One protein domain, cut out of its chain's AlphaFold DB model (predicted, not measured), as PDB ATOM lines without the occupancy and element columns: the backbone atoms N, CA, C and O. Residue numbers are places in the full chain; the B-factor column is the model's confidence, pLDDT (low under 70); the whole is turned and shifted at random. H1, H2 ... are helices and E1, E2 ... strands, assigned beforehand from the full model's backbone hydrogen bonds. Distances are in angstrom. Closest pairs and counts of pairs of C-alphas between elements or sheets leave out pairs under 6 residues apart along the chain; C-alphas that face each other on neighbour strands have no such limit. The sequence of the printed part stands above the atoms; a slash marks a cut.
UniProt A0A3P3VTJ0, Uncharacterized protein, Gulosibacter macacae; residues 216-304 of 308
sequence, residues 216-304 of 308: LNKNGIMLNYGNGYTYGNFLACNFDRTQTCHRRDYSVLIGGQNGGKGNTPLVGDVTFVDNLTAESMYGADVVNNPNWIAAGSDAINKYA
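Overview. This is residues 216 to 304 of the 308 residues of an uncharacterized protein of Gulosibacter macacae (UniProt A0A3P3VTJ0). A narrow antiparallel hairpin, E1 and E2, runs on into E3; residues 260 to 269 stick out beyond as a free loop, and the chain folds back to three helices at the opposite end, apart from the hairpin. The 89 printed residues, under half in named elements, have three strands, then three helices: class mixed. The whole is only just loose, close to extended, a rod spanning 55 by 25 by 22 A, with a C-alpha radius of gyration of 17.7 A.

Along the chain. Find C-alpha 230 at (162.314, 126.438, 113.664); E1, residues 230 to 236, runs 19.1 A. E2, 244 to 250, runs 19.5 A; E3 is 253 to 255. H1, 278 to 282, and H2, 284 to 288, precede H3, 290 to 303, ending at (164.519, 110.250, 124.788).

Arrangement. Between E1 and E2, N 235 and O 245 are within hydrogen-bond range, 2.9 A. H1 and H2 touch only at the corner, closest C-alphas Glu 279 and Val 286, 6.1 A. O-to-N i+4 pairs are within range throughout H1, 0 of 1 in H2, with 1 of 2 i+3 pairs, and 5 of 10 in H3.

Size, cuts and confidence. The printed part has no cut. E3 to H1 is a long link; 17 residues have pLDDT under 70, among them 262 to 269.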
ATOM      1  N   LEU A 216     161.341 139.278 124.090       71.69
ATOM      2  CA  LEU A 216     162.138 138.071 123.931       71.69
ATOM      3  C   LEU A 216     161.248 136.961 123.391       71.69
ATOM      4  O   LEU A 216     160.483 136.333 124.118       71.69
ATOM      5  N   ASN A 217     161.394 136.672 122.105       71.94
ATOM      6  CA  ASN A 217     160.550 135.703 121.423       71.94
ATOM      7  C   ASN A 217     161.396 134.734 120.590       71.94
ATOM      8  O   ASN A 217     162.340 135.136 119.911       71.94
ATOM      9  N   LYS A 218     161.007 133.456 120.550       78.06
ATOM     10  CA  LYS A 218     161.431 132.482 119.529       78.06
ATOM     11  C   LYS A 218     160.847 132.815 118.139       78.06
ATOM     12  O   LYS A 218     160.240 131.958 117.499       78.06
ATOM     13  N   ASN A 219     161.008 134.056 117.671       74.38
ATOM     14  CA  ASN A 219     160.458 134.537 116.399       74.38
ATOM     15  C   ASN A 219     161.490 134.657 115.275       74.38
ATOM     16  O   ASN A 219     161.115 134.886 114.125       74.38
ATOM     17  N   GLY A 220     162.784 134.540 115.577       76.75
ATOM     18  CA  GLY A 220     163.848 134.844 114.618       76.75
ATOM     19  C   GLY A 220     163.661 136.214 113.953       76.75
ATOM     20  O   GLY A 220     163.625 137.228 114.629       76.75
ATOM     21  N   ILE A 221     163.526 136.256 112.627       70.50
ATOM     22  CA  ILE A 221     163.314 137.504 111.860       70.50
ATOM     23  C   ILE A 221     161.838 137.781 111.520       70.50
ATOM     24  O   ILE A 221     161.540 138.641 110.694       70.50
ATOM     25  N   MET A 222     160.904 137.015 112.085       71.94
ATOM     26  CA  MET A 222     159.486 137.118 111.741       71.94
ATOM     27  C   MET A 222     158.827 138.279 112.488       71.94
ATOM     28  O   MET A 222     159.089 138.507 113.666       71.94
ATOM     29  N   LEU A 223     157.936 138.999 111.800       66.88
ATOM     30  CA  LEU A 223     157.247 140.173 112.351       66.88
ATOM     31  C   LEU A 223     156.045 139.815 113.239       66.88
ATOM     32  O   LEU A 223     155.663 140.590 114.109       66.88
ATOM     33  N   ASN A 224     155.437 138.647 113.016       70.81
ATOM     34  CA  ASN A 224     154.248 138.198 113.741       70.81
ATOM     35  C   ASN A 224     154.647 137.221 114.842       70.81
ATOM     36  O   ASN A 224     155.342 136.250 114.549       70.81
ATOM     37  N   TYR A 225     154.194 137.455 116.073       65.44
ATOM     38  CA  TYR A 225     154.553 136.654 117.244       65.44
ATOM     39  C   TYR A 225     154.239 135.159 117.049       65.44
ATOM     40  O   TYR A 225     153.160 134.805 116.576       65.44
ATOM     41  N   GLY A 226     155.178 134.281 117.423       67.00
ATOM     42  CA  GLY A 226     154.984 132.826 117.422       67.00
ATOM     43  C   GLY A 226     155.158 132.152 116.058       67.00
ATOM     44  O   GLY A 226     154.966 130.945 115.955       67.00
ATOM     45  N   ASN A 227     155.548 132.900 115.024       72.88
ATOM     46  CA  ASN A 227     155.770 132.373 113.673       72.88
ATOM     47  C   ASN A 227     157.250 132.165 113.341       72.88
ATOM     48  O   ASN A 227     157.599 131.994 112.172       72.88
ATOM     49  N   GLY A 228     158.127 132.211 114.344       76.38
ATOM     50  CA  GLY A 228     159.558 132.058 114.150       76.38
ATOM     51  C   GLY A 228     159.939 130.776 113.438       76.38
ATOM     52  O   GLY A 228     159.367 129.708 113.660       76.38
ATOM     53  N   TYR A 229     160.950 130.890 112.581       79.00
ATOM     54  CA  TYR A 229     161.510 129.727 111.917       79.00
ATOM     55  C   TYR A 229     162.129 128.784 112.952       79.00
ATOM     56  O   TYR A 229     162.994 129.177 113.740       79.00
ATOM     57  N   THR A 230     161.697 127.527 112.913       78.69
ATOM     58  CA  THR A 230     162.314 126.438 113.664       78.69
ATOM     59  C   THR A 230     163.064 125.559 112.676       78.69
ATOM     60  O   THR A 230     162.480 125.012 111.738       78.69
ATOM     61  N   TYR A 231     164.381 125.454 112.849       82.75
ATOM     62  CA  TYR A 231     165.184 124.546 112.038       82.75
ATOM     63  C   TYR A 231     165.216 123.170 112.694       82.75
ATOM     64  O   TYR A 231     165.311 123.048 113.917       82.75
ATOM     65  N   GLY A 232     165.148 122.126 111.871       83.31
ATOM     66  CA  GLY A 232     165.108 120.753 112.335       83.31
ATOM     67  C   GLY A 232     165.856 119.801 111.419       83.31
ATOM     68  O   GLY A 232     165.587 119.764 110.221       83.31
ATOM     69  N   ASN A 233     166.752 118.989 111.977       86.62
ATOM     70  CA  ASN A 233     167.421 117.923 111.237       86.62
ATOM     71  C   ASN A 233     167.785 116.726 112.124       86.62
ATOM     72  O   ASN A 233     167.862 116.824 113.349       86.62
ATOM     73  N   PHE A 234     167.998 115.574 111.487       88.00
ATOM     74  CA  PHE A 234     168.524 114.379 112.142       88.00
ATOM     75  C   PHE A 234     170.040 114.332 111.987       88.00
ATOM     76  O   PHE A 234     170.563 114.485 110.883       88.00
ATOM     77  N   LEU A 235     170.738 114.132 113.097       89.00
ATOM     78  CA  LEU A 235     172.192 114.149 113.199       89.00
ATOM     79  C   LEU A 235     172.640 113.054 114.167       89.00
ATOM     80  O   LEU A 235     171.868 112.630 115.021       89.00
ATOM     81  N   ALA A 236     173.899 112.635 114.098       89.06
ATOM     82  CA  ALA A 236     174.467 111.816 115.167       89.06
ATOM     83  C   ALA A 236     174.450 112.599 116.496       89.06
ATOM     84  O   ALA A 236     174.828 113.777 116.507       89.06
ATOM     85  N   CYS A 237     174.036 111.971 117.601       84.62
ATOM     86  CA  CYS A 237     174.019 112.624 118.912       84.62
ATOM     87  C   CYS A 237     175.433 113.089 119.306       84.62
ATOM     88  O   CYS A 237     176.423 112.395 119.066       84.62
ATOM     89  N   ASN A 238     175.548 114.270 119.923       83.31
ATOM     90  CA  ASN A 238     176.844 114.823 120.346       83.31
ATOM     91  C   ASN A 238     177.513 113.981 121.452       83.31
ATOM     92  O   ASN A 238     178.737 113.906 121.492       83.31
ATOM     93  N   PHE A 239     176.714 113.324 122.297       81.31
ATOM     94  CA  PHE A 239     177.162 112.455 123.390       81.31
ATOM     95  C   PHE A 239     177.333 110.980 122.990       81.31
ATOM     96  O   PHE A 239     178.023 110.243 123.687       81.31
ATOM     97  N   ASP A 240     176.719 110.540 121.889       84.69
ATOM     98  CA  ASP A 240     176.852 109.179 121.364       84.69
ATOM     99  C   ASP A 240     176.671 109.184 119.844       84.69
ATOM    100  O   ASP A 240     175.562 109.260 119.315       84.69
ATOM    101  N   ARG A 241     177.784 109.069 119.118       86.12
ATOM    102  CA  ARG A 241     177.778 109.118 117.651       86.12
ATOM    103  C   ARG A 241     177.095 107.911 117.001       86.12
ATOM    104  O   ARG A 241     176.853 107.955 115.798       86.12
ATOM    105  N   THR A 242     176.800 106.853 117.759       87.44
ATOM    106  CA  THR A 242     176.073 105.672 117.271       87.44
ATOM    107  C   THR A 242     174.554 105.850 117.314       87.44
ATOM    108  O   THR A 242     173.829 105.058 116.713       87.44
ATOM    109  N   GLN A 243     174.066 106.909 117.970       83.00
ATOM    110  CA  GLN A 243     172.648 107.248 118.057       83.00
ATOM    111  C   GLN A 243     172.290 108.411 117.131       83.00
ATOM    112  O   GLN A 243     173.084 109.331 116.918       83.00
ATOM    113  N   THR A 244     171.061 108.395 116.614       83.94
ATOM    114  CA  THR A 244     170.498 109.500 115.832       83.94
ATOM    115  C   THR A 244     169.666 110.394 116.741       83.94
ATOM    116  O   THR A 244     168.645 109.971 117.276       83.94
ATOM    117  N   CYS A 245     170.081 111.647 116.868       84.31
ATOM    118  CA  CYS A 245     169.352 112.697 117.555       84.31
ATOM    119  C   CYS A 245     168.626 113.589 116.555       84.31
ATOM    120  O   CYS A 245     169.069 113.819 115.429       84.31
ATOM    121  N   HIS A 246     167.518 114.148 117.010       84.31
ATOM    122  CA  HIS A 246     166.796 115.178 116.293       84.31
ATOM    123  C   HIS A 246     167.141 116.532 116.900       84.31
ATOM    124  O   HIS A 246     166.778 116.818 118.041       84.31
ATOM    125  N   ARG A 247     167.879 117.347 116.152       84.75
ATOM    126  CA  ARG A 247     168.260 118.691 116.572       84.75
ATOM    127  C   ARG A 247     167.149 119.671 116.210       84.75
ATOM    128  O   ARG A 247     166.526 119.571 115.149       84.75
ATOM    129  N   ARG A 248     166.897 120.607 117.122       83.00
ATOM    130  CA  ARG A 248     165.976 121.728 116.954       83.00
ATOM    131  C   ARG A 248     166.716 123.005 117.307       83.00
ATOM    132  O   ARG A 248     167.146 123.151 118.445       83.00
ATOM    133  N   ASP A 249     166.853 123.899 116.337       84.06
ATOM    134  CA  ASP A 249     167.405 125.229 116.573       84.06
ATOM    135  C   ASP A 249     166.262 126.246 116.538       84.06
ATOM    136  O   ASP A 249     165.492 126.317 115.572       84.06
ATOM    137  N   TYR A 250     166.163 127.034 117.606       80.50
ATOM    138  CA  TYR A 250     165.221 128.139 117.715       80.50
ATOM    139  C   TYR A 250     165.995 129.441 117.577       80.50
ATOM    140  O   TYR A 250     166.924 129.702 118.339       80.50
ATOM    141  N   SER A 251     165.606 130.268 116.611       80.75
ATOM    142  CA  SER A 251     166.129 131.629 116.531       80.75
ATOM    143  C   SER A 251     165.386 132.503 117.531       80.75
ATOM    144  O   SER A 251     164.163 132.637 117.460       80.75
ATOM    145  N   VAL A 252     166.128 133.092 118.461       77.94
ATOM    146  CA  VAL A 252     165.591 134.031 119.444       77.94
ATOM    147  C   VAL A 252     165.803 135.449 118.929       77.94
ATOM    148  O   VAL A 252     166.903 135.802 118.507       77.94
ATOM    149  N   LEU A 253     164.738 136.245 118.947       75.06
ATOM    150  CA  LEU A 253     164.766 137.674 118.685       75.06
ATOM    151  C   LEU A 253     164.705 138.412 120.016       75.06
ATOM    152  O   LEU A 253     163.814 138.146 120.820       75.06
ATOM    153  N   ILE A 254     165.635 139.346 120.201       74.94
ATOM    154  CA  ILE A 254     165.514 140.439 121.162       74.94
ATOM    155  C   ILE A 254     165.296 141.683 120.309       74.94
ATOM    156  O   ILE A 254     166.216 142.136 119.628       74.94
ATOM    157  N   GLY A 255     164.064 142.171 120.258       69.56
ATOM    158  CA  GLY A 255     163.708 143.262 119.356       69.56
ATOM    159  C   GLY A 255     162.297 143.779 119.581       69.56
ATOM    160  O   GLY A 255     161.554 143.245 120.403       69.56
ATOM    161  N   GLY A 256     161.948 144.848 118.866       66.31
ATOM    162  CA  GLY A 256     160.702 145.570 119.100       66.31
ATOM    163  C   GLY A 256     159.504 144.869 118.495       66.31
ATOM    164  O   GLY A 256     159.612 144.210 117.458       66.31
ATOM    165  N   GLN A 257     158.344 145.043 119.127       65.69
ATOM    166  CA  GLN A 257     157.086 144.620 118.524       65.69
ATOM    167  C   GLN A 257     156.871 145.336 117.187       65.69
ATOM    168  O   GLN A 257     157.181 146.520 117.029       65.69
ATOM    169  N   ASN A 258     156.321 144.615 116.208       65.12
ATOM    170  CA  ASN A 258     156.041 145.176 114.893       65.12
ATOM    171  C   ASN A 258     155.058 146.355 115.003       65.12
ATOM    172  O   ASN A 258     153.920 146.184 115.440       65.12
ATOM    173  N   GLY A 259     155.502 147.543 114.593       65.75
ATOM    174  CA  GLY A 259     154.717 148.774 114.694       65.75
ATOM    175  C   GLY A 259     154.573 149.330 116.115       65.75
ATOM    176  O   GLY A 259     153.766 150.237 116.308       65.75
ATOM    177  N   GLY A 260     155.319 148.809 117.095       64.44
ATOM    178  CA  GLY A 260     155.416 149.416 118.420       64.44
ATOM    179  C   GLY A 260     156.141 150.758 118.338       64.44
ATOM    180  O   GLY A 260     157.184 150.863 117.687       64.44
ATOM    181  N   LYS A 261     155.581 151.786 118.977       71.94
ATOM    182  CA  LYS A 261     156.217 153.098 119.121       71.94
ATOM    183  C   LYS A 261     156.559 153.340 120.590       71.94
ATOM    184  O   LYS A 261     155.971 152.748 121.496       71.94
ATOM    185  N   GLY A 262     157.515 154.230 120.815       69.69
ATOM    186  CA  GLY A 262     158.099 154.431 122.133       69.69
ATOM    187  C   GLY A 262     159.133 153.364 122.492       69.69
ATOM    188  O   GLY A 262     159.154 152.277 121.919       69.69
ATOM    189  N   ASN A 263     160.024 153.711 123.420       68.50
ATOM    190  CA  ASN A 263     161.104 152.863 123.896       68.50
ATOM    191  C   ASN A 263     161.184 152.990 125.415       68.50
ATOM    192  O   ASN A 263     161.209 154.103 125.934       68.50
ATOM    193  N   THR A 264     161.363 151.864 126.095       68.31
ATOM    194  CA  THR A 264     161.778 151.822 127.499       68.31
ATOM    195  C   THR A 264     163.201 151.263 127.591       68.31
ATOM    196  O   THR A 264     163.537 150.346 126.831       68.31
ATOM    197  N   PRO A 265     164.060 151.761 128.500       67.88
ATOM    198  CA  PRO A 265     165.364 151.161 128.753       67.88
ATOM    199  C   PRO A 265     165.241 149.676 129.108       67.88
ATOM    200  O   PRO A 265     164.420 149.300 129.943       67.88
ATOM    201  N   LEU A 266     166.080 148.833 128.501       66.00
ATOM    202  CA  LEU A 266     166.257 147.440 128.907       66.00
ATOM    203  C   LEU A 266     167.423 147.371 129.893       66.00
ATOM    204  O   LEU A 266     168.560 147.658 129.515       66.00
ATOM    205  N   VAL A 267     167.154 146.995 131.145       60.91
ATOM    206  CA  VAL A 267     168.191 146.793 132.166       60.91
ATOM    207  C   VAL A 267     167.965 145.482 132.904       60.91
ATOM    208  O   VAL A 267     166.841 145.154 133.275       60.91
ATOM    209  N   GLY A 268     169.057 144.752 133.129       65.06
ATOM    210  CA  GLY A 268     169.071 143.460 133.807       65.06
ATOM    211  C   GLY A 268     169.451 142.309 132.878       65.06
ATOM    212  O   GLY A 268     169.725 142.503 131.692       65.06
ATOM    213  N   ASP A 269     169.482 141.107 133.446       69.88
ATOM    214  CA  ASP A 269     169.753 139.883 132.699       69.88
ATOM    215  C   ASP A 269     168.528 139.486 131.866       69.88
ATOM    216  O   ASP A 269     167.394 139.478 132.348       69.88
ATOM    217  N   VAL A 270     168.755 139.097 130.613       70.25
ATOM    218  CA  VAL A 270     167.711 138.518 129.764       70.25
ATOM    219  C   VAL A 270     167.595 137.031 130.093       70.25
ATOM    220  O   VAL A 270     168.415 136.221 129.661       70.25
ATOM    221  N   THR A 271     166.581 136.661 130.876       72.25
ATOM    222  CA  THR A 271     166.324 135.261 131.242       72.25
ATOM    223  C   THR A 271     165.301 134.618 130.313       72.25
ATOM    224  O   THR A 271     164.207 135.147 130.131       72.25
ATOM    225  N   PHE A 272     165.627 133.440 129.782       73.50
ATOM    226  CA  PHE A 272     164.732 132.633 128.953       73.50
ATOM    227  C   PHE A 272     164.413 131.312 129.658       73.50
ATOM    228  O   PHE A 272     165.327 130.556 129.991       73.50
ATOM    229  N   VAL A 273     163.127 131.022 129.875       80.88
ATOM    230  CA  VAL A 273     162.667 129.733 130.414       80.88
ATOM    231  C   VAL A 273     161.959 128.972 129.307       80.88
ATOM    232  O   VAL A 273     161.014 129.475 128.705       80.88
ATOM    233  N   ASP A 274     162.409 127.746 129.059       78.44
ATOM    234  CA  ASP A 274     161.845 126.875 128.036       78.44
ATOM    235  C   ASP A 274     161.351 125.564 128.636       78.44
ATOM    236  O   ASP A 274     161.975 125.000 129.539       78.44
ATOM    237  N   ASN A 275     160.248 125.045 128.101       83.38
ATOM    238  CA  ASN A 275     159.736 123.744 128.501       83.38
ATOM    239  C   ASN A 275     160.413 122.646 127.668       83.38
ATOM    240  O   ASN A 275     159.988 122.347 126.552       83.38
ATOM    241  N   LEU A 276     161.443 122.022 128.241       82.56
ATOM    242  CA  LEU A 276     162.185 120.907 127.641       82.56
ATOM    243  C   LEU A 276     161.623 119.528 128.040       82.56
ATOM    244  O   LEU A 276     162.352 118.540 128.069       82.56
ATOM    245  N   THR A 277     160.340 119.428 128.389       84.81
ATOM    246  CA  THR A 277     159.700 118.113 128.555       84.81
ATOM    247  C   THR A 277     159.624 117.379 127.218       84.81
ATOM    248  O   THR A 277     159.595 117.992 126.145       84.81
ATOM    249  N   ALA A 278     159.591 116.047 127.265       81.94
ATOM    250  CA  ALA A 278     159.460 115.252 126.053       81.94
ATOM    251  C   ALA A 278     158.127 115.541 125.354       81.94
ATOM    252  O   ALA A 278     158.081 115.647 124.135       81.94
ATOM    253  N   GLU A 279     157.059 115.749 126.116       85.50
ATOM    254  CA  GLU A 279     155.724 116.075 125.628       85.50
ATOM    255  C   GLU A 279     155.699 117.416 124.889       85.50
ATOM    256  O   GLU A 279     155.068 117.533 123.840       85.50
ATOM    257  N   SER A 280     156.435 118.410 125.397       82.81
ATOM    258  CA  SER A 280     156.614 119.716 124.749       82.81
ATOM    259  C   SER A 280     157.365 119.604 123.414       82.81
ATOM    260  O   SER A 280     157.007 120.267 122.443       82.81
ATOM    261  N   MET A 281     158.375 118.729 123.330       79.56
ATOM    262  CA  MET A 281     159.240 118.615 122.144       79.56
ATOM    263  C   MET A 281     158.770 117.599 121.096       79.56
ATOM    264  O   MET A 281     159.061 117.761 119.908       79.56
ATOM    265  N   TYR A 282     158.066 116.548 121.516       78.19
ATOM    266  CA  TYR A 282     157.682 115.409 120.676       78.19
ATOM    267  C   TYR A 282     156.165 115.166 120.636       78.19
ATOM    268  O   TYR A 282     155.715 114.289 119.899       78.19
ATOM    269  N   GLY A 283     155.376 115.951 121.377       83.12
ATOM    270  CA  GLY A 283     153.925 115.812 121.492       83.12
ATOM    271  C   GLY A 283     153.496 114.951 122.682       83.12
ATOM    272  O   GLY A 283     154.255 114.122 123.186       83.12
ATOM    273  N   ALA A 284     152.248 115.133 123.122       85.12
ATOM    274  CA  ALA A 284     151.713 114.523 124.344       85.12
ATOM    275  C   ALA A 284     151.763 112.982 124.360       85.12
ATOM    276  O   ALA A 284     151.850 112.381 125.426       85.12
ATOM    277  N   ASP A 285     151.760 112.334 123.193       86.06
ATOM    278  CA  ASP A 285     151.754 110.870 123.088       86.06
ATOM    279  C   ASP A 285     153.133 110.222 123.252       86.06
ATOM    280  O   ASP A 285     153.226 108.995 123.330       86.06
ATOM    281  N   VAL A 286     154.216 111.002 123.326       85.62
ATOM    282  CA  VAL A 286     155.572 110.439 123.430       85.62
ATOM    283  C   VAL A 286     155.738 109.563 124.673       85.62
ATOM    284  O   VAL A 286     156.369 108.510 124.597       85.62
ATOM    285  N   VAL A 287     155.099 109.933 125.785       84.75
ATOM    286  CA  VAL A 287     155.148 109.169 127.040       84.75
ATOM    287  C   VAL A 287     154.320 107.886 127.001       84.75
ATOM    288  O   VAL A 287     154.557 106.973 127.790       84.75
ATOM    289  N   ASN A 288     153.397 107.782 126.042       88.31
ATOM    290  CA  ASN A 288     152.606 106.581 125.780       88.31
ATOM    291  C   ASN A 288     153.280 105.653 124.754       88.31
ATOM    292  O   ASN A 288     152.767 104.570 124.464       88.31
ATOM    293  N   ASN A 289     154.427 106.048 124.188       87.69
ATOM    294  CA  ASN A 289     155.145 105.227 123.224       87.69
ATOM    295  C   ASN A 289     155.664 103.937 123.897       87.69
ATOM    296  O   ASN A 289     156.314 104.020 124.942       87.69
ATOM    297  N   PRO A 290     155.474 102.743 123.298       91.75
ATOM    298  CA  PRO A 290     155.963 101.487 123.868       91.75
ATOM    299  C   PRO A 290     157.460 101.491 124.206       91.75
ATOM    300  O   PRO A 290     157.855 100.913 125.215       91.75
ATOM    301  N   ASN A 291     158.290 102.177 123.412       86.44
ATOM    302  CA  ASN A 291     159.728 102.297 123.667       86.44
ATOM    303  C   ASN A 291     160.027 103.203 124.870       86.44
ATOM    304  O   ASN A 291     160.953 102.924 125.629       86.44
ATOM    305  N   TRP A 292     159.227 104.256 125.068       88.19
ATOM    306  CA  TRP A 292     159.319 105.124 126.241       88.19
ATOM    307  C   TRP A 292     158.948 104.351 127.508       88.19
ATOM    308  O   TRP A 292     159.719 104.318 128.465       88.19
ATOM    309  N   ILE A 293     157.811 103.649 127.481       90.12
ATOM    310  CA  ILE A 293     157.336 102.821 128.598       90.12
ATOM    311  C   ILE A 293     158.354 101.721 128.929       90.12
ATOM    312  O   ILE A 293     158.695 101.528 130.095       90.12
ATOM    313  N   ALA A 294     158.887 101.028 127.916       91.94
ATOM    314  CA  ALA A 294     159.872  99.963 128.100       91.94
ATOM    315  C   ALA A 294     161.206 100.460 128.683       91.94
ATOM    316  O   ALA A 294     161.883  99.709 129.384       91.94
ATOM    317  N   ALA A 295     161.588 101.714 128.422       86.88
ATOM    318  CA  ALA A 295     162.779 102.317 129.014       86.88
ATOM    319  C   ALA A 295     162.599 102.686 130.500       86.88
ATOM    320  O   ALA A 295     163.595 102.899 131.195       86.88
ATOM    321  N   GLY A 296     161.362 102.732 131.005       89.12
ATOM    322  CA  GLY A 296     161.066 102.998 132.411       89.12
ATOM    323  C   GLY A 296     161.694 104.304 132.904       89.12
ATOM    324  O   GLY A 296     161.614 105.337 132.243       89.12
ATOM    325  N   SER A 297     162.370 104.265 134.054       87.25
ATOM    326  CA  SER A 297     163.044 105.441 134.628       87.25
ATOM    327  C   SER A 297     164.187 105.995 133.765       87.25
ATOM    328  O   SER A 297     164.601 107.131 133.963       87.25
ATOM    329  N   ASP A 298     164.703 105.214 132.812       86.38
ATOM    330  CA  ASP A 298     165.784 105.626 131.911       86.38
ATOM    331  C   ASP A 298     165.268 106.327 130.639       86.38
ATOM    332  O   ASP A 298     166.054 106.809 129.821       86.38
ATOM    333  N   ALA A 299     163.944 106.421 130.463       84.75
ATOM    334  CA  ALA A 299     163.331 107.064 129.304       84.75
ATOM    335  C   ALA A 299     163.785 108.522 129.139       84.75
ATOM    336  O   ALA A 299     164.086 108.947 128.027       84.75
ATOM    337  N   ILE A 300     163.934 109.261 130.244       82.19
ATOM    338  CA  ILE A 300     164.429 110.644 130.221       82.19
ATOM    339  C   ILE A 300     165.856 110.698 129.661       82.19
ATOM    340  O   ILE A 300     166.152 111.514 128.797       82.19
ATOM    341  N   ASN A 301     166.744 109.793 130.067       80.06
ATOM    342  CA  ASN A 301     168.112 109.801 129.552       80.06
ATOM    343  C   ASN A 301     168.165 109.437 128.065       80.06
ATOM    344  O   ASN A 301     169.010 109.964 127.345       80.06
ATOM    345  N   LYS A 302     167.288 108.552 127.592       77.81
ATOM    346  CA  LYS A 302     167.301 108.077 126.201       77.81
ATOM    347  C   LYS A 302     166.569 108.990 125.226       77.81
ATOM    348  O   LYS A 302     166.977 109.091 124.075       77.81
ATOM    349  N   TYR A 303     165.489 109.617 125.674       77.62
ATOM    350  CA  TYR A 303     164.519 110.250 124.788       77.62
ATOM    351  C   TYR A 303     164.188 111.691 125.168       77.62
ATOM    352  O   TYR A 303     163.533 112.354 124.372       77.62
ATOM    353  N   ALA A 304     164.603 112.199 126.336       77.62
ATOM    354  CA  ALA A 304     164.374 113.608 126.644       77.62
ATOM    355  C   ALA A 304     165.274 114.507 125.783       77.62
ATOM    356  O   ALA A 304     166.428 114.157 125.495       77.62
TER     357      ALA A 304